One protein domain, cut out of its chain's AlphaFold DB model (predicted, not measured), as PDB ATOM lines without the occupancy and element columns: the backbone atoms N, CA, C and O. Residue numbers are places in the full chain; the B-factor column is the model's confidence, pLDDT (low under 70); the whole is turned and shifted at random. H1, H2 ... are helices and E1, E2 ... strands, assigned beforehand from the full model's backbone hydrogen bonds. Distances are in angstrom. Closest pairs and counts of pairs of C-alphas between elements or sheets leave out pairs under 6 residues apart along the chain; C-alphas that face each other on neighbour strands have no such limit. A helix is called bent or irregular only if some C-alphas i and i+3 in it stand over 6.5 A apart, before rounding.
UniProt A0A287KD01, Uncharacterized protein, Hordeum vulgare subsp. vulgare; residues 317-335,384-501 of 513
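This is residues 317 to 335 and 384 to 501 of the 513 residues of an uncharacterized protein of Hordeum vulgare subsp. vulgare (UniProt A0A287KD01). Two pairs of side-by-side helices, H2 with H7 and H3 with H4, make the core, and the short H1 packs on H2 and H7. H6 crosses the long, kinked H7 and packs on it, with H5 packed on H6. The 137 printed residues hold seven named helices and one named strand, in the order H1, E1, H2, H3, H4, H5, H6, H7; the class is mostly helix. The whole is compact, with a radius of gyration of the C-alphas of 14.7 A and spans of 51 by 36 by 30 A.

H1, residues 320 to 324, touches residues 399 to 403 of H2, residues 391 to 404; the closest C-alphas, of Ala 321 and Ile 403, are 5.4 A apart. H1 also touches residues 491 to 499 of H7, residues 480 to 499, closest at the C-alphas of Thr 320 and Ala 495, 5.6 A. E1, residues 333 to 335, pairs with no named strand; its closest C-alpha to H2 is that of Leu 333, 6.6 A from that of Ala 398. H2, H3, residues 418 to 430, and H4, residues 434 to 445, form an up-and-down bundle, each helix running against the one before. H2 and H3, a helical hairpin, only just touch, with 3 pairs of C-alphas within 8 A, the closest those of Lys 397 and Leu 428, 6.6 A. The hairpin H3 and H4 has a shallow tilt of 19 degrees; its closest C-alphas, of Leu 428 and Val 440, are 6.1 A apart. H7 is the hub, touching four helices. It touches H2 at a shallow tilt of 29 degrees, the same way, closest at the C-alphas of Ile 403 and Asp 491, 6.4 A. H5, residues 450 to 457, touches H6, residues 463 to 469, closest at the C-alphas of Ser 457 and Ser 463, 5.7 A. H6 touches residues 486 to 493 of H7 at a steep tilt of 50 degrees, opposite ways, closest at the C-alphas of Tyr 465 and Lys 489, 6.4 A. Every O i to N i+4 pair is within hydrogen-bond range in H1, H2, H3, H4 and H5; H6 has 2 of 3 and H7 14 of 16.

H1 begins at C-alpha 320, (79.302, 36.180, 6.306). H2 is 20.0 A long, H3 18.4 A and H4 16.1 A. H7 is 28.5 A long and ends at C-alpha 499, (79.140, 29.799, 13.140). It has a kink of 36 degrees near residue 493 and is irregular, with C-alphas 493 and 496 7.0 A apart.

The two farthest C-alphas, of Pro 384 and Ser 458, are 51.1 A apart. Residues 336 to 383 are not printed, and the gap between C-alphas 335 and 384 is 16.6 A. The link from H2 to H3, residues 405 to 417, is long. Mean pLDDT of the printed part is 76.3; residues 324 to 334, 384 to 390, 414 to 415, 456 to 465 and 497 to 501 are under 70.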
ATOM      1  N   SER A 317      75.705  41.114   0.051       79.31
ATOM      2  CA  SER A 317      75.013  39.861   0.394       79.31
ATOM      3  C   SER A 317      75.924  38.626   0.400       79.31
ATOM      4  O   SER A 317      75.476  37.558   0.819       79.31
ATOM      5  N   SER A 318      77.181  38.727  -0.055       81.19
ATOM      6  CA  SER A 318      78.131  37.608   0.009       81.19
ATOM      7  C   SER A 318      78.859  37.523   1.355       81.19
ATOM      8  O   SER A 318      79.237  36.413   1.738       81.19
ATOM      9  N   LEU A 319      78.947  38.631   2.101       81.12
ATOM     10  CA  LEU A 319      79.555  38.719   3.434       81.12
ATOM     11  C   LEU A 319      78.886  37.788   4.460       81.12
ATOM     12  O   LEU A 319      77.658  37.672   4.552       81.12
ATOM     13  N   THR A 320      79.705  37.147   5.282       80.75
ATOM     14  CA  THR A 320      79.302  36.180   6.306       80.75
ATOM     15  C   THR A 320      78.585  36.849   7.473       80.75
ATOM     16  O   THR A 320      77.583  36.319   7.948       80.75
ATOM     17  N   ALA A 321      79.008  38.049   7.877       80.50
ATOM     18  CA  ALA A 321      78.310  38.889   8.849       80.50
ATOM     19  C   ALA A 321      76.885  39.246   8.391       80.50
ATOM     20  O   ALA A 321      75.958  39.314   9.198       80.50
ATOM     21  N   VAL A 322      76.671  39.412   7.082       75.38
ATOM     22  CA  VAL A 322      75.342  39.685   6.513       75.38
ATOM     23  C   VAL A 322      74.480  38.419   6.454       75.38
ATOM     24  O   VAL A 322      73.289  38.489   6.751       75.38
ATOM     25  N   LYS A 323      75.066  37.259   6.128       77.06
ATOM     26  CA  LYS A 323      74.363  35.961   6.072       77.06
ATOM     27  C   LYS A 323      74.028  35.377   7.452       77.06
ATOM     28  O   LYS A 323      72.949  34.821   7.636       77.06
ATOM     29  N   GLY A 324      74.961  35.457   8.402       61.28
ATOM     30  CA  GLY A 324      74.862  34.849   9.735       61.28
ATOM     31  C   GLY A 324      74.333  35.784  10.830       61.28
ATOM     32  O   GLY A 324      73.891  35.312  11.880       61.28
ATOM     33  N   GLY A 325      74.355  37.100  10.604       59.62
ATOM     34  CA  GLY A 325      73.950  38.103  11.584       59.62
ATOM     35  C   GLY A 325      72.441  38.137  11.843       59.62
ATOM     36  O   GLY A 325      71.687  38.795  11.124       59.62
ATOM     37  N   LYS A 326      71.991  37.511  12.939       55.88
ATOM     38  CA  LYS A 326      70.638  37.705  13.494       55.88
ATOM     39  C   LYS A 326      70.509  39.102  14.118       55.88
ATOM     40  O   LYS A 326      70.593  39.250  15.336       55.88
ATOM     41  N   ARG A 327      70.308  40.133  13.294       60.25
ATOM     42  CA  ARG A 327      70.049  41.503  13.771       60.25
ATOM     43  C   ARG A 327      68.677  41.619  14.427       60.25
ATOM     44  O   ARG A 327      67.726  40.950  14.018       60.25
ATOM     45  N   SER A 328      68.541  42.547  15.376       52.44
ATOM     46  CA  SER A 328      67.213  43.052  15.721       52.44
ATOM     47  C   SER A 328      66.622  43.803  14.517       52.44
ATOM     48  O   SER A 328      67.349  44.366  13.688       52.44
ATOM     49  N   PHE A 329      65.291  43.826  14.407       46.81
ATOM     50  CA  PHE A 329      64.622  44.525  13.306       46.81
ATOM     51  C   PHE A 329      65.039  46.002  13.236       46.81
ATOM     52  O   PHE A 329      65.291  46.500  12.147       46.81
ATOM     53  N   LYS A 330      65.185  46.676  14.384       48.56
ATOM     54  CA  LYS A 330      65.454  48.122  14.473       48.56
ATOM     55  C   LYS A 330      66.883  48.515  14.076       48.56
ATOM     56  O   LYS A 330      67.075  49.555  13.465       48.56
ATOM     57  N   GLU A 331      67.873  47.671  14.363       57.91
ATOM     58  CA  GLU A 331      69.304  47.959  14.123       57.91
ATOM     59  C   GLU A 331      69.767  47.580  12.702       57.91
ATOM     60  O   GLU A 331      70.953  47.610  12.375       57.91
ATOM     61  N   SER A 332      68.839  47.196  11.827       64.94
ATOM     62  CA  SER A 332      69.156  46.866  10.441       64.94
ATOM     63  C   SER A 332      69.115  48.116   9.558       64.94
ATOM     64  O   SER A 332      68.041  48.657   9.302       64.94
ATOM     65  N   LEU A 333      70.273  48.532   9.041       68.81
ATOM     66  CA  LEU A 333      70.348  49.491   7.932       68.81
ATOM     67  C   LEU A 333      69.839  48.866   6.620       68.81
ATOM     68  O   LEU A 333      70.046  47.678   6.355       68.81
ATOM     69  N   VAL A 334      69.186  49.692   5.803       69.00
ATOM     70  CA  VAL A 334      68.529  49.358   4.529       69.00
ATOM     71  C   VAL A 334      68.806  50.479   3.522       69.00
ATOM     72  O   VAL A 334      68.972  51.622   3.930       69.00
ATOM     73  N   HIS A 335      68.841  50.191   2.219       72.31
ATOM     74  CA  HIS A 335      69.002  51.207   1.169       72.31
ATOM     75  C   HIS A 335      67.641  51.647   0.585       72.31
ATOM     76  O   HIS A 335      66.796  50.794   0.315       72.31
ATOM     77  N   PRO A 384      62.712  62.764 -10.217       45.19
ATOM     78  CA  PRO A 384      63.347  63.080  -8.946       45.19
ATOM     79  C   PRO A 384      64.816  63.484  -9.105       45.19
ATOM     80  O   PRO A 384      65.691  62.640  -9.308       45.19
ATOM     81  N   ASN A 385      65.101  64.777  -8.916       42.84
ATOM     82  CA  ASN A 385      66.451  65.354  -8.853       42.84
ATOM     83  C   ASN A 385      67.181  64.975  -7.545       42.84
ATOM     84  O   ASN A 385      68.001  65.730  -7.018       42.84
ATOM     85  N   HIS A 386      66.893  63.795  -6.995       52.78
ATOM     86  CA  HIS A 386      67.560  63.292  -5.809       52.78
ATOM     87  C   HIS A 386      69.034  63.046  -6.125       52.78
ATOM     88  O   HIS A 386      69.391  62.333  -7.065       52.78
ATOM     89  N   LYS A 387      69.904  63.626  -5.298       51.75
ATOM     90  CA  LYS A 387      71.350  63.429  -5.360       51.75
ATOM     91  C   LYS A 387      71.674  61.949  -5.125       51.75
ATOM     92  O   LYS A 387      71.744  61.508  -3.980       51.75
ATOM     93  N   VAL A 388      71.880  61.192  -6.205       55.62
ATOM     94  CA  VAL A 388      72.293  59.784  -6.134       55.62
ATOM     95  C   VAL A 388      73.657  59.711  -5.463       55.62
ATOM     96  O   VAL A 388      74.656  60.191  -6.003       55.62
ATOM     97  N   LEU A 389      73.703  59.123  -4.270       60.91
ATOM     98  CA  LEU A 389      74.960  58.902  -3.564       60.91
ATOM     99  C   LEU A 389      75.694  57.689  -4.167       60.91
ATOM    100  O   LEU A 389      75.034  56.734  -4.584       60.91
ATOM    101  N   PRO A 390      77.043  57.692  -4.221       68.81
ATOM    102  CA  PRO A 390      77.809  56.590  -4.798       68.81
ATOM    103  C   PRO A 390      77.448  55.241  -4.164       68.81
ATOM    104  O   PRO A 390      77.648  55.023  -2.968       68.81
ATOM    105  N   SER A 391      76.928  54.320  -4.980       71.12
ATOM    106  CA  SER A 391      76.425  53.011  -4.539       71.12
ATOM    107  C   SER A 391      77.485  52.181  -3.815       71.12
ATOM    108  O   SER A 391      77.175  51.523  -2.825       71.12
ATOM    109  N   GLN A 392      78.738  52.266  -4.266       81.44
ATOM    110  CA  GLN A 392      79.881  51.595  -3.648       81.44
ATOM    111  C   GLN A 392      80.134  52.101  -2.216       81.44
ATOM    112  O   GLN A 392      80.271  51.294  -1.302       81.44
ATOM    113  N   LEU A 393      80.123  53.423  -1.994       83.31
ATOM    114  CA  LEU A 393      80.332  54.020  -0.668       83.31
ATOM    115  C   LEU A 393      79.228  53.591   0.313       83.31
ATOM    116  O   LEU A 393      79.507  53.281   1.468       83.31
ATOM    117  N   GLN A 394      77.979  53.526  -0.155       83.38
ATOM    118  CA  GLN A 394      76.846  53.088   0.667       83.38
ATOM    119  C   GLN A 394      76.879  51.582   0.962       83.38
ATOM    120  O   GLN A 394      76.587  51.175   2.085       83.38
ATOM    121  N   ALA A 395      77.301  50.754   0.001       83.56
ATOM    122  CA  ALA A 395      77.522  49.329   0.232       83.56
ATOM    123  C   ALA A 395      78.639  49.085   1.263       83.56
ATOM    124  O   ALA A 395      78.458  48.263   2.160       83.56
ATOM    125  N   LEU A 396      79.742  49.846   1.203       87.31
ATOM    126  CA  LEU A 396      80.800  49.815   2.220       87.31
ATOM    127  C   LEU A 396      80.279  50.232   3.598       87.31
ATOM    128  O   LEU A 396      80.436  49.479   4.552       87.31
ATOM    129  N   LYS A 397      79.600  51.383   3.712       88.12
ATOM    130  CA  LYS A 397      79.016  51.864   4.980       88.12
ATOM    131  C   LYS A 397      78.111  50.815   5.634       88.12
ATOM    132  O   LYS A 397      78.209  50.577   6.836       88.12
ATOM    133  N   ALA A 398      77.262  50.153   4.848       84.69
ATOM    134  CA  ALA A 398      76.397  49.093   5.352       84.69
ATOM    135  C   ALA A 398      77.160  47.809   5.705       84.69
ATOM    136  O   ALA A 398      76.806  47.167   6.690       84.69
ATOM    137  N   ALA A 399      78.185  47.432   4.937       86.06
ATOM    138  CA  ALA A 399      79.031  46.275   5.224       86.06
ATOM    139  C   ALA A 399      79.837  46.457   6.521       86.06
ATOM    140  O   ALA A 399      79.835  45.577   7.373       86.06
ATOM    141  N   ILE A 400      80.437  47.630   6.726       88.06
ATOM    142  CA  ILE A 400      81.180  47.972   7.948       88.06
ATOM    143  C   ILE A 400      80.252  47.895   9.171       88.06
ATOM    144  O   ILE A 400      80.567  47.224  10.150       88.06
ATOM    145  N   HIS A 401      79.052  48.480   9.086       85.75
ATOM    146  CA  HIS A 401      78.033  48.357  10.136       85.75
ATOM    147  C   HIS A 401      77.509  46.915  10.306       85.75
ATOM    148  O   HIS A 401      77.093  46.522  11.395       85.75
ATOM    149  N   ALA A 402      77.476  46.107   9.241       83.38
ATOM    150  CA  ALA A 402      77.082  44.702   9.325       83.38
ATOM    151  C   ALA A 402      78.063  43.891  10.170       83.38
ATOM    152  O   ALA A 402      77.632  43.065  10.974       83.38
ATOM    153  N   ILE A 403      79.352  44.142   9.953       85.06
ATOM    154  CA  ILE A 403      80.469  43.494  10.629       85.06
ATOM    155  C   ILE A 403      80.549  43.962  12.086       85.06
ATOM    156  O   ILE A 403      80.560  43.118  12.976       85.06
ATOM    157  N   GLU A 404      80.489  45.274  12.343       87.25
ATOM    158  CA  GLU A 404      80.501  45.847  13.701       87.25
ATOM    159  C   GLU A 404      79.400  45.247  14.585       87.25
ATOM    160  O   GLU A 404      79.689  44.704  15.649       87.25
ATOM    161  N   ALA A 405      78.158  45.212  14.092       79.81
ATOM    162  CA  ALA A 405      77.022  44.625  14.809       79.81
ATOM    163  C   ALA A 405      77.121  43.096  15.025       79.81
ATOM    164  O   ALA A 405      76.318  42.524  15.766       79.81
ATOM    165  N   CYS A 406      78.067  42.421  14.364       79.00
ATOM    166  CA  CYS A 406      78.351  40.995  14.525       79.00
ATOM    167  C   CYS A 406      79.518  40.709  15.486       79.00
ATOM    168  O   CYS A 406      79.647  39.574  15.953       79.00
ATOM    169  N   MET A 407      80.354  41.704  15.795       82.12
ATOM    170  CA  MET A 407      81.481  41.551  16.713       82.12
ATOM    171  C   MET A 407      80.994  41.465  18.171       82.12
ATOM    172  O   MET A 407      80.074  42.181  18.573       82.12
ATOM    173  N   PRO A 408      81.574  40.582  19.007       79.12
ATOM    174  CA  PRO A 408      81.256  40.555  20.428       79.12
ATOM    175  C   PRO A 408      81.801  41.813  21.117       79.12
ATOM    176  O   PRO A 408      82.829  42.346  20.726       79.12
ATOM    177  N   THR A 409      81.194  42.237  22.229       78.31
ATOM    178  CA  THR A 409      81.680  43.396  23.009       78.31
ATOM    179  C   THR A 409      83.094  43.223  23.576       78.31
ATOM    180  O   THR A 409      83.684  44.200  24.012       78.31
ATOM    181  N   ALA A 410      83.618  41.993  23.596       79.75
ATOM    182  CA  ALA A 410      84.994  41.674  23.977       79.75
ATOM    183  C   ALA A 410      86.017  41.888  22.841       79.75
ATOM    184  O   ALA A 410      87.204  41.720  23.078       79.75
ATOM    185  N   ALA A 411      85.565  42.225  21.629       82.19
ATOM    186  CA  ALA A 411      86.419  42.524  20.479       82.19
ATOM    187  C   ALA A 411      86.852  43.993  20.395       82.19
ATOM    188  O   ALA A 411      87.496  44.379  19.424       82.19
ATOM    189  N   PHE A 412      86.461  44.821  21.366       84.38
ATOM    190  CA  PHE A 412      86.756  46.248  21.376       84.38
ATOM    191  C   PHE A 412      87.616  46.619  22.582       84.38
ATOM    192  O   PHE A 412      87.363  46.157  23.696       84.38
ATOM    193  N   ALA A 413      88.621  47.459  22.343       77.31
ATOM    194  CA  ALA A 413      89.582  47.905  23.333       77.31
ATOM    195  C   ALA A 413      88.903  48.833  24.353       77.31
ATOM    196  O   ALA A 413      88.354  49.890  24.026       77.31
ATOM    197  N   GLY A 414      88.941  48.427  25.623       66.75
ATOM    198  CA  GLY A 414      88.187  49.080  26.691       66.75
ATOM    199  C   GLY A 414      86.666  48.957  26.519       66.75
ATOM    200  O   GLY A 414      86.144  48.203  25.704       66.75
ATOM    201  N   LEU A 415      85.903  49.714  27.310       59.03
ATOM    202  CA  LEU A 415      84.465  49.819  27.069       59.03
ATOM    203  C   LEU A 415      84.250  50.745  25.865       59.03
ATOM    204  O   LEU A 415      84.254  51.963  26.031       59.03
ATOM    205  N   TRP A 416      84.011  50.182  24.675       77.62
ATOM    206  CA  TRP A 416      83.419  50.898  23.533       77.62
ATOM    207  C   TRP A 416      82.031  51.400  23.953       77.62
ATOM    208  O   TRP A 416      81.011  50.716  23.856       77.62
ATOM    209  N   MET A 417      82.025  52.575  24.586       72.06
ATOM    210  CA  MET A 417      80.873  53.073  25.326       72.06
ATOM    211  C   MET A 417      79.701  53.274  24.376       72.06
ATOM    212  O   MET A 417      79.869  53.787  23.270       72.06
ATOM    213  N   LYS A 418      78.482  52.990  24.852       75.06
ATOM    214  CA  LYS A 418      77.248  53.238  24.086       75.06
ATOM    215  C   LYS A 418      77.190  54.663  23.520       75.06
ATOM    216  O   LYS A 418      76.621  54.857  22.456       75.06
ATOM    217  N   SER A 419      77.771  55.658  24.192       75.44
ATOM    218  CA  SER A 419      77.918  57.025  23.674       75.44
ATOM    219  C   SER A 419      78.865  57.120  22.471       75.44
ATOM    220  O   SER A 419      78.469  57.680  21.450       75.44
ATOM    221  N   SER A 420      80.076  56.566  22.568       80.81
ATOM    222  CA  SER A 420      81.090  56.563  21.502       80.81
ATOM    223  C   SER A 420      80.611  55.790  20.275       80.81
ATOM    224  O   SER A 420      80.624  56.337  19.175       80.81
ATOM    225  N   HIS A 421      80.054  54.591  20.478       84.62
ATOM    226  CA  HIS A 421      79.391  53.799  19.437       84.62
ATOM    227  C   HIS A 421      78.301  54.597  18.713       84.62
ATOM    228  O   HIS A 421      78.345  54.765  17.497       84.62
ATOM    229  N   ASN A 422      77.358  55.185  19.458       83.00
ATOM    230  CA  ASN A 422      76.275  55.978  18.870       83.00
ATOM    231  C   ASN A 422      76.768  57.227  18.117       83.00
ATOM    232  O   ASN A 422      76.080  57.698  17.209       83.00
ATOM    233  N   LEU A 423      77.912  57.804  18.496       84.88
ATOM    234  CA  LEU A 423      78.539  58.903  17.757       84.88
ATOM    235  C   LEU A 423      79.204  58.395  16.476       84.88
ATOM    236  O   LEU A 423      78.977  58.984  15.417       84.88
ATOM    237  N   TRP A 424      79.936  57.284  16.551       89.50
ATOM    238  CA  TRP A 424      80.572  56.631  15.410       89.50
ATOM    239  C   TRP A 424      79.550  56.201  14.351       89.50
ATOM    240  O   TRP A 424      79.663  56.618  13.203       89.50
ATOM    241  N   VAL A 425      78.467  55.509  14.731       85.12
ATOM    242  CA  VAL A 425      77.376  55.119  13.813       85.12
ATOM    243  C   VAL A 425      76.750  56.344  13.125       85.12
ATOM    244  O   VAL A 425      76.485  56.336  11.919       85.12
ATOM    245  N   LYS A 426      76.551  57.449  13.861       82.88
ATOM    246  CA  LYS A 426      76.054  58.716  13.288       82.88
ATOM    247  C   LYS A 426      77.069  59.377  12.354       82.88
ATOM    248  O   LYS A 426      76.647  60.014  11.389       82.88
ATOM    249  N   ARG A 427      78.374  59.253  12.626       85.56
ATOM    250  CA  ARG A 427      79.458  59.743  11.760       85.56
ATOM    251  C   ARG A 427      79.508  58.911  10.477       85.56
ATOM    252  O   ARG A 427      79.375  59.494   9.407       85.56
ATOM    253  N   LEU A 428      79.533  57.579  10.590       85.94
ATOM    254  CA  LEU A 428      79.473  56.615   9.487       85.94
ATOM    255  C   LEU A 428      78.301  56.894   8.545       85.94
ATOM    256  O   LEU A 428      78.503  56.983   7.342       85.94
ATOM    257  N   ARG A 429      77.082  57.101   9.062       80.25
ATOM    258  CA  ARG A 429      75.924  57.418   8.206       80.25
ATOM    259  C   ARG A 429      76.106  58.729   7.431       80.25
ATOM    260  O   ARG A 429      75.717  58.795   6.266       80.25
ATOM    261  N   ARG A 430      76.688  59.753   8.064       80.44
ATOM    262  CA  ARG A 430      76.884  61.092   7.483       80.44
ATOM    263  C   ARG A 430      78.015  61.173   6.460       80.44
ATOM    264  O   ARG A 430      78.032  62.153   5.722       80.44
ATOM    265  N   THR A 431      78.923  60.195   6.397       82.69
ATOM    266  CA  THR A 431      80.023  60.242   5.425       82.69
ATOM    267  C   THR A 431      79.485  60.231   3.997       82.69
ATOM    268  O   THR A 431      78.623  59.426   3.618       82.69
ATOM    269  N   SER A 432      79.988  61.183   3.221       77.62
ATOM    270  CA  SER A 432      79.599  61.482   1.845       77.62
ATOM    271  C   SER A 432      80.757  61.317   0.860       77.62
ATOM    272  O   SER A 432      80.522  61.172  -0.341       77.62
ATOM    273  N   SER A 433      81.992  61.287   1.371       82.56
ATOM    274  CA  SER A 433      83.226  61.085   0.617       82.56
ATOM    275  C   SER A 433      84.032  59.891   1.149       82.56
ATOM    276  O   SER A 433      83.835  59.429   2.277       82.56
ATOM    277  N   LEU A 434      84.950  59.377   0.326       84.44
ATOM    278  CA  LEU A 434      85.843  58.281   0.712       84.44
ATOM    279  C   LEU A 434      86.822  58.684   1.844       84.44
ATOM    280  O   LEU A 434      86.906  57.923   2.805       84.44
ATOM    281  N   PRO A 435      87.472  59.871   1.841       84.94
ATOM    282  CA  PRO A 435      88.319  60.308   2.959       84.94
ATOM    283  C   PRO A 435      87.573  60.430   4.297       84.94
ATOM    284  O   PRO A 435      88.115  60.075   5.340       84.94
ATOM    285  N   GLU A 436      86.309  60.874   4.287       86.88
ATOM    286  CA  GLU A 436      85.462  60.869   5.491       86.88
ATOM    287  C   GLU A 436      85.208  59.445   6.005       86.88
ATOM    288  O   GLU A 436      85.252  59.216   7.214       86.88
ATOM    289  N   LEU A 437      84.947  58.486   5.107       87.81
ATOM    290  CA  LEU A 437      84.763  57.080   5.475       87.81
ATOM    291  C   LEU A 437      86.045  56.480   6.065       87.81
ATOM    292  O   LEU A 437      85.972  55.770   7.062       87.81
ATOM    293  N   LEU A 438      87.203  56.801   5.493       87.50
ATOM    294  CA  LEU A 438      88.504  56.341   5.974       87.50
ATOM    295  C   LEU A 438      88.809  56.864   7.382       87.50
ATOM    296  O   LEU A 438      89.218  56.085   8.233       87.50
ATOM    297  N   GLN A 439      88.506  58.131   7.689       88.94
ATOM    298  CA  GLN A 439      88.607  58.648   9.065       88.94
ATOM    299  C   GLN A 439      87.692  57.900  10.047       88.94
ATOM    300  O   GLN A 439      88.099  57.600  11.165       88.94
ATOM    301  N   VAL A 440      86.462  57.578   9.637       89.62
ATOM    302  CA  VAL A 440      85.533  56.776  10.453       89.62
ATOM    303  C   VAL A 440      86.034  55.340  10.636       89.62
ATOM    304  O   VAL A 440      85.774  54.728  11.670       89.62
ATOM    305  N   LEU A 441      86.767  54.802   9.663       88.62
ATOM    306  CA  LEU A 441      87.428  53.508   9.787       88.62
ATOM    307  C   LEU A 441      88.668  53.562  10.688       88.62
ATOM    308  O   LEU A 441      88.850  52.625  11.452       88.62
ATOM    309  N   VAL A 442      89.450  54.649  10.708       89.12
ATOM    310  CA  VAL A 442      90.516  54.846  11.717       89.12
ATOM    311  C   VAL A 442      89.924  54.815  13.132       89.12
ATOM    312  O   VAL A 442      90.423  54.075  13.977       89.12
ATOM    313  N   ASP A 443      88.830  55.553  13.374       87.56
ATOM    314  CA  ASP A 443      88.118  55.546  14.666       87.56
ATOM    315  C   ASP A 443      87.627  54.135  15.060       87.56
ATOM    316  O   ASP A 443      87.515  53.826  16.243       87.56
ATOM    317  N   PHE A 444      87.287  53.298  14.071       88.44
ATOM    318  CA  PHE A 444      86.810  51.927  14.272       88.44
ATOM    319  C   PHE A 444      87.964  50.962  14.553       88.44
ATOM    320  O   PHE A 444      87.933  50.273  15.564       88.44
ATOM    321  N   VAL A 445      88.994  50.945  13.701       88.44
ATOM    322  CA  VAL A 445      90.177  50.077  13.831       88.44
ATOM    323  C   VAL A 445      90.905  50.347  15.143       88.44
ATOM    324  O   VAL A 445      91.189  49.405  15.872       88.44
ATOM    325  N   GLY A 446      91.107  51.619  15.503       85.88
ATOM    326  CA  GLY A 446      91.713  52.005  16.783       85.88
ATOM    327  C   GLY A 446      90.854  51.703  18.020       85.88
ATOM    328  O   GLY A 446      91.306  51.930  19.139       85.88
ATOM    329  N   ALA A 447      89.623  51.217  17.834       86.88
ATOM    330  CA  ALA A 447      88.766  50.716  18.900       86.88
ATOM    331  C   ALA A 447      88.673  49.184  18.935       86.88
ATOM    332  O   ALA A 447      88.080  48.663  19.876       86.88
ATOM    333  N   ILE A 448      89.220  48.455  17.954       86.62
ATOM    334  CA  ILE A 448      89.280  46.988  17.986       86.62
ATOM    335  C   ILE A 448      90.404  46.564  18.941       86.62
ATOM    336  O   ILE A 448      91.467  47.175  18.982       86.62
ATOM    337  N   ASP A 449      90.156  45.525  19.733       85.12
ATOM    338  CA  ASP A 449      91.144  44.965  20.652       85.12
ATOM    339  C   ASP A 449      92.143  44.069  19.894       85.12
ATOM    340  O   ASP A 449      91.760  43.070  19.279       85.12
ATOM    341  N   GLU A 450      93.427  44.445  19.906       82.69
ATOM    342  CA  GLU A 450      94.488  43.725  19.186       82.69
ATOM    343  C   GLU A 450      94.684  42.303  19.737       82.69
ATOM    344  O   GLU A 450      94.762  41.347  18.962       82.69
ATOM    345  N   ASP A 451      94.674  42.134  21.065       80.94
ATOM    346  CA  ASP A 451      94.790  40.822  21.712       80.94
ATOM    347  C   ASP A 451      93.629  39.899  21.303       80.94
ATOM    348  O   ASP A 451      93.840  38.715  21.015       80.94
ATOM    349  N   TRP A 452      92.404  40.428  21.209       83.19
ATOM    350  CA  TRP A 452      91.242  39.696  20.705       83.19
ATOM    351  C   TRP A 452      91.369  39.327  19.223       83.19
ATOM    352  O   TRP A 452      90.966  38.221  18.843       83.19
ATOM    353  N   LEU A 453      91.928  40.200  18.377       77.31
ATOM    354  CA  LEU A 453      92.180  39.886  16.966       77.31
ATOM    355  C   LEU A 453      93.201  38.753  16.818       77.31
ATOM    356  O   LEU A 453      92.920  37.782  16.114       77.31
ATOM    357  N   TYR A 454      94.337  38.812  17.519       77.31
ATOM    358  CA  TYR A 454      95.342  37.747  17.465       77.31
ATOM    359  C   TYR A 454      94.809  36.423  18.036       77.31
ATOM    360  O   TYR A 454      95.004  35.370  17.421       77.31
ATOM    361  N   GLN A 455      94.040  36.457  19.131       74.75
ATOM    362  CA  GLN A 455      93.357  35.270  19.665       74.75
ATOM    363  C   GLN A 455      92.331  34.709  18.672       74.75
ATOM    364  O   GLN A 455      92.268  33.497  18.471       74.75
ATOM    365  N   SER A 456      91.572  35.571  17.995       68.00
ATOM    366  CA  SER A 456      90.624  35.166  16.950       68.00
ATOM    367  C   SER A 456      91.326  34.552  15.743       68.00
ATOM    368  O   SER A 456      90.859  33.546  15.212       68.00
ATOM    369  N   SER A 457      92.478  35.097  15.347       63.25
ATOM    370  CA  SER A 457      93.277  34.540  14.259       63.25
ATOM    371  C   SER A 457      93.908  33.197  14.625       63.25
ATOM    372  O   SER A 457      94.056  32.361  13.753       63.25
ATOM    373  N   SER A 458      94.178  32.897  15.902       59.22
ATOM    374  CA  SER A 458      94.688  31.567  16.285       59.22
ATOM    375  C   SER A 458      93.735  30.408  15.930       59.22
ATOM    376  O   SER A 458      94.172  29.265  15.814       59.22
ATOM    377  N   ALA A 459      92.444  30.694  15.711       54.44
ATOM    378  CA  ALA A 459      91.446  29.716  15.280       54.44
ATOM    379  C   ALA A 459      91.360  29.527  13.749       54.44
ATOM    380  O   ALA A 459      90.589  28.681  13.289       54.44
ATOM    381  N   VAL A 460      92.098  30.307  12.946       55.03
ATOM    382  CA  VAL A 460      91.990  30.332  11.476       55.03
ATOM    383  C   VAL A 460      93.368  30.532  10.842       55.03
ATOM    384  O   VAL A 460      94.166  31.317  11.323       55.03
ATOM    385  N   SER A 461      93.681  29.879   9.724       54.50
ATOM    386  CA  SER A 461      95.033  29.937   9.129       54.50
ATOM    387  C   SER A 461      95.361  31.258   8.385       54.50
ATOM    388  O   SER A 461      95.959  31.226   7.313       54.50
ATOM    389  N   PHE A 462      94.963  32.412   8.933       56.25
ATOM    390  CA  PHE A 462      95.034  33.745   8.317       56.25
ATOM    391  C   PHE A 462      95.786  34.772   9.186       56.25
ATOM    392  O   PHE A 462      95.339  35.910   9.312       56.25
ATOM    393  N   SER A 463      96.916  34.410   9.809       57.91
ATOM    394  CA  SER A 463      97.656  35.358  10.667       57.91
ATOM    395  C   SER A 463      98.095  36.627   9.922       57.91
ATOM    396  O   SER A 463      98.063  37.704  10.503       57.91
ATOM    397  N   SER A 464      98.399  36.531   8.621       64.75
ATOM    398  CA  SER A 464      98.715  37.684   7.763       64.75
ATOM    399  C   SER A 464      97.574  38.701   7.634       64.75
ATOM    400  O   SER A 464      97.833  39.883   7.438       64.75
ATOM    401  N   TYR A 465      96.311  38.281   7.779       69.25
ATOM    402  CA  TYR A 465      95.177  39.203   7.681       69.25
ATOM    403  C   TYR A 465      95.034  40.112   8.906       69.25
ATOM    404  O   TYR A 465      94.395  41.151   8.785       69.25
ATOM    405  N   VAL A 466      95.590  39.754  10.070       70.81
ATOM    406  CA  VAL A 466      95.525  40.624  11.260       70.81
ATOM    407  C   VAL A 466      96.372  41.870  11.030       70.81
ATOM    408  O   VAL A 466      95.853  42.980  11.127       70.81
ATOM    409  N   ASP A 467      97.623  41.678  10.613       75.00
ATOM    410  CA  ASP A 467      98.548  42.763  10.282       75.00
ATOM    411  C   ASP A 467      97.982  43.636   9.146       75.00
ATOM    412  O   ASP A 467      98.014  44.863   9.231       75.00
ATOM    413  N   ASP A 468      97.361  43.028   8.126       74.31
ATOM    414  CA  ASP A 468      96.650  43.746   7.052       74.31
ATOM    415  C   ASP A 468      95.478  44.615   7.547       74.31
ATOM    416  O   ASP A 468      95.106  45.594   6.893       74.31
ATOM    417  N   ILE A 469      94.847  44.237   8.664       77.19
ATOM    418  CA  ILE A 469      93.634  44.880   9.182       77.19
ATOM    419  C   ILE A 469      93.943  46.004  10.169       77.19
ATOM    420  O   ILE A 469      93.185  46.977  10.190       77.19
ATOM    421  N   THR A 470      95.016  45.891  10.959       77.38
ATOM    422  CA  THR A 470      95.422  46.893  11.961       77.38
ATOM    423  C   THR A 470      96.687  47.648  11.562       77.38
ATOM    424  O   THR A 470      96.650  48.873  11.453       77.38
ATOM    425  N   VAL A 471      97.793  46.941  11.306       75.00
ATOM    426  CA  VAL A 471      99.120  47.536  11.057       75.00
ATOM    427  C   VAL A 471      99.166  48.238   9.697       75.00
ATOM    428  O   VAL A 471      99.458  49.431   9.622       75.00
ATOM    429  N   TYR A 472      98.806  47.534   8.621       76.62
ATOM    430  CA  TYR A 472      98.840  48.068   7.255       76.62
ATOM    431  C   TYR A 472      97.590  48.875   6.873       76.62
ATOM    432  O   TYR A 472      97.494  49.381   5.755       76.62
ATOM    433  N   PHE A 473      96.638  49.074   7.792       80.94
ATOM    434  CA  PHE A 473      95.451  49.891   7.520       80.94
ATOM    435  C   PHE A 473      95.807  51.345   7.162       80.94
ATOM    436  O   PHE A 473      95.168  51.951   6.304       80.94
ATOM    437  N   GLN A 474      96.853  51.903   7.783       79.69
ATOM    438  CA  GLN A 474      97.307  53.272   7.508       79.69
ATOM    439  C   GLN A 474      98.052  53.402   6.169       79.69
ATOM    440  O   GLN A 474      98.016  54.468   5.555       79.69
ATOM    441  N   THR A 475      98.697  52.326   5.705       79.19
ATOM    442  CA  THR A 475      99.420  52.257   4.423       79.19
ATOM    443  C   THR A 475      98.554  51.727   3.276       79.19
ATOM    444  O   THR A 475      98.990  51.712   2.128       79.19
ATOM    445  N   MET A 476      97.316  51.309   3.554       82.44
ATOM    446  CA  MET A 476      96.373  50.831   2.547       82.44
ATOM    447  C   MET A 476      96.083  51.922   1.493       82.44
ATOM    448  O   MET A 476      95.826  53.075   1.859       82.44
ATOM    449  N   PRO A 477      96.034  51.586   0.186       82.88
ATOM    450  CA  PRO A 477      95.646  52.533  -0.855       82.88
ATOM    451  C   PRO A 477      94.283  53.167  -0.570       82.88
ATOM    452  O   PRO A 477      93.312  52.469  -0.275       82.88
ATOM    453  N   GLN A 478      94.177  54.487  -0.721       84.25
ATOM    454  CA  GLN A 478      92.983  55.262  -0.355       84.25
ATOM    455  C   GLN A 478      91.875  55.165  -1.426       84.25
ATOM    456  O   GLN A 478      91.369  56.165  -1.932       84.25
ATOM    457  N   THR A 479      91.509  53.933  -1.797       85.44
ATOM    458  CA  THR A 479      90.557  53.597  -2.864       85.44
ATOM    459  C   THR A 479      89.380  52.778  -2.335       85.44
ATOM    460  O   THR A 479      89.506  51.977  -1.409       85.44
ATOM    461  N   THR A 480      88.218  52.922  -2.974       83.62
ATOM    462  CA  THR A 480      87.004  52.159  -2.643       83.62
ATOM    463  C   THR A 480      87.229  50.643  -2.714       83.62
ATOM    464  O   THR A 480      86.667  49.901  -1.912       83.62
ATOM    465  N   SER A 481      88.064  50.183  -3.651       85.81
ATOM    466  CA  SER A 481      88.392  48.765  -3.850       85.81
ATOM    467  C   SER A 481      89.270  48.203  -2.733       85.81
ATOM    468  O   SER A 481      89.024  47.090  -2.275       85.81
ATOM    469  N   ALA A 482      90.254  48.969  -2.253       85.88
ATOM    470  CA  ALA A 482      91.091  48.556  -1.130       85.88
ATOM    471  C   ALA A 482      90.272  48.468   0.169       85.88
ATOM    472  O   ALA A 482      90.320  47.449   0.854       85.88
ATOM    473  N   VAL A 483      89.407  49.459   0.436       87.88
ATOM    474  CA  VAL A 483      88.459  49.399   1.565       87.88
ATOM    475  C   VAL A 483      87.510  48.199   1.434       87.88
ATOM    476  O   VAL A 483      87.232  47.534   2.428       87.88
ATOM    477  N   ALA A 484      87.040  47.867   0.225       88.12
ATOM    478  CA  ALA A 484      86.216  46.678  -0.006       88.12
ATOM    479  C   ALA A 484      86.964  45.369   0.299       88.12
ATOM    480  O   ALA A 484      86.389  44.473   0.918       88.12
ATOM    481  N   LEU A 485      88.240  45.265  -0.085       87.38
ATOM    482  CA  LEU A 485      89.084  44.111   0.225       87.38
ATOM    483  C   LEU A 485      89.341  43.988   1.735       87.38
ATOM    484  O   LEU A 485      89.206  42.897   2.284       87.38
ATOM    485  N   TRP A 486      89.644  45.097   2.412       89.88
ATOM    486  CA  TRP A 486      89.812  45.146   3.869       89.88
ATOM    487  C   TRP A 486      88.530  44.711   4.605       89.88
ATOM    488  O   TRP A 486      88.588  43.865   5.497       89.88
ATOM    489  N   VAL A 487      87.355  45.176   4.158       89.19
ATOM    490  CA  VAL A 487      86.042  44.730   4.668       89.19
ATOM    491  C   VAL A 487      85.853  43.213   4.509       89.19
ATOM    492  O   VAL A 487      85.352  42.566   5.426       89.19
ATOM    493  N   VAL A 488      86.272  42.626   3.381       88.12
ATOM    494  CA  VAL A 488      86.183  41.171   3.143       88.12
ATOM    495  C   VAL A 488      87.166  40.385   4.018       88.12
ATOM    496  O   VAL A 488      86.779  39.354   4.568       88.12
ATOM    497  N   LYS A 489      88.406  40.866   4.203       85.75
ATOM    498  CA  LYS A 489      89.374  40.245   5.129       85.75
ATOM    499  C   LYS A 489      88.834  40.238   6.564       85.75
ATOM    500  O   LYS A 489      88.889  39.207   7.233       85.75
ATOM    501  N   LEU A 490      88.246  41.350   7.011       85.69
ATOM    502  CA  LEU A 490      87.658  41.467   8.348       85.69
ATOM    503  C   LEU A 490      86.422  40.563   8.528       85.69
ATOM    504  O   LEU A 490      86.307  39.883   9.547       85.69
ATOM    505  N   ASP A 491      85.531  40.488   7.532       86.44
ATOM    506  CA  ASP A 491      84.397  39.550   7.539       86.44
ATOM    507  C   ASP A 491      84.855  38.087   7.660       86.44
ATOM    508  O   ASP A 491      84.295  37.326   8.453       86.44
ATOM    509  N   ALA A 492      85.916  37.711   6.938       83.81
ATOM    510  CA  ALA A 492      86.484  36.366   6.976       83.81
ATOM    511  C   ALA A 492      87.078  35.999   8.350       83.81
ATOM    512  O   ALA A 492      86.937  34.851   8.775       83.81
ATOM    513  N   LEU A 493      87.681  36.951   9.078       81.38
ATOM    514  CA  LEU A 493      88.145  36.724  10.456       81.38
ATOM    515  C   LEU A 493      86.991  36.560  11.460       81.38
ATOM    516  O   LEU A 493      87.128  35.839  12.448       81.38
ATOM    517  N   ILE A 494      85.845  37.206  11.227       80.44
ATOM    518  CA  ILE A 494      84.691  37.181  12.147       80.44
ATOM    519  C   ILE A 494      83.741  36.006  11.852       80.44
ATOM    520  O   ILE A 494      83.050  35.523  12.754       80.44
ATOM    521  N   ALA A 495      83.745  35.483  10.624       80.00
ATOM    522  CA  ALA A 495      82.936  34.344  10.183       80.00
ATOM    523  C   ALA A 495      82.905  33.129  11.150       80.00
ATOM    524  O   ALA A 495      81.803  32.632  11.423       80.00
ATOM    525  N   PRO A 496      84.025  32.651  11.739       73.00
ATOM    526  CA  PRO A 496      84.012  31.499  12.650       73.00
ATOM    527  C   PRO A 496      83.237  31.762  13.951       73.00
ATOM    528  O   PRO A 496      82.520  30.884  14.441       73.00
ATOM    529  N   HIS A 497      83.310  32.988  14.482       69.62
ATOM    530  CA  HIS A 497      82.600  33.401  15.701       69.62
ATOM    531  C   HIS A 497      81.077  33.413  15.522       69.62
ATOM    532  O   HIS A 497      80.328  33.216  16.485       69.62
ATOM    533  N   LEU A 498      80.607  33.608  14.287       67.00
ATOM    534  CA  LEU A 498      79.189  33.562  13.933       67.00
ATOM    535  C   LEU A 498      78.677  32.123  13.805       67.00
ATOM    536  O   LEU A 498      77.595  31.813  14.311       67.00
ATOM    537  N   ALA A 499      79.472  31.223  13.217       57.75
ATOM    538  CA  ALA A 499      79.140  29.799  13.140       57.75
ATOM    539  C   ALA A 499      78.967  29.173  14.540       57.75
ATOM    540  O   ALA A 499      77.997  28.448  14.781       57.75
ATOM    541  N   GLY A 500      79.838  29.539  15.492       52.88
ATOM    542  CA  GLY A 500      79.798  29.068  16.883       52.88
ATOM    543  C   GLY A 500      78.539  29.441  17.681       52.88
ATOM    544  O   GLY A 500      78.268  28.823  18.708       52.88
ATOM    545  N   ARG A 501      77.730  30.407  17.216       47.84
ATOM    546  CA  ARG A 501      76.433  30.771  17.826       47.84
ATOM    547  C   ARG A 501      75.218  30.159  17.112       47.84
ATOM    548  O   ARG A 501      74.087  30.403  17.538       47.84
TER     549      ARG A 501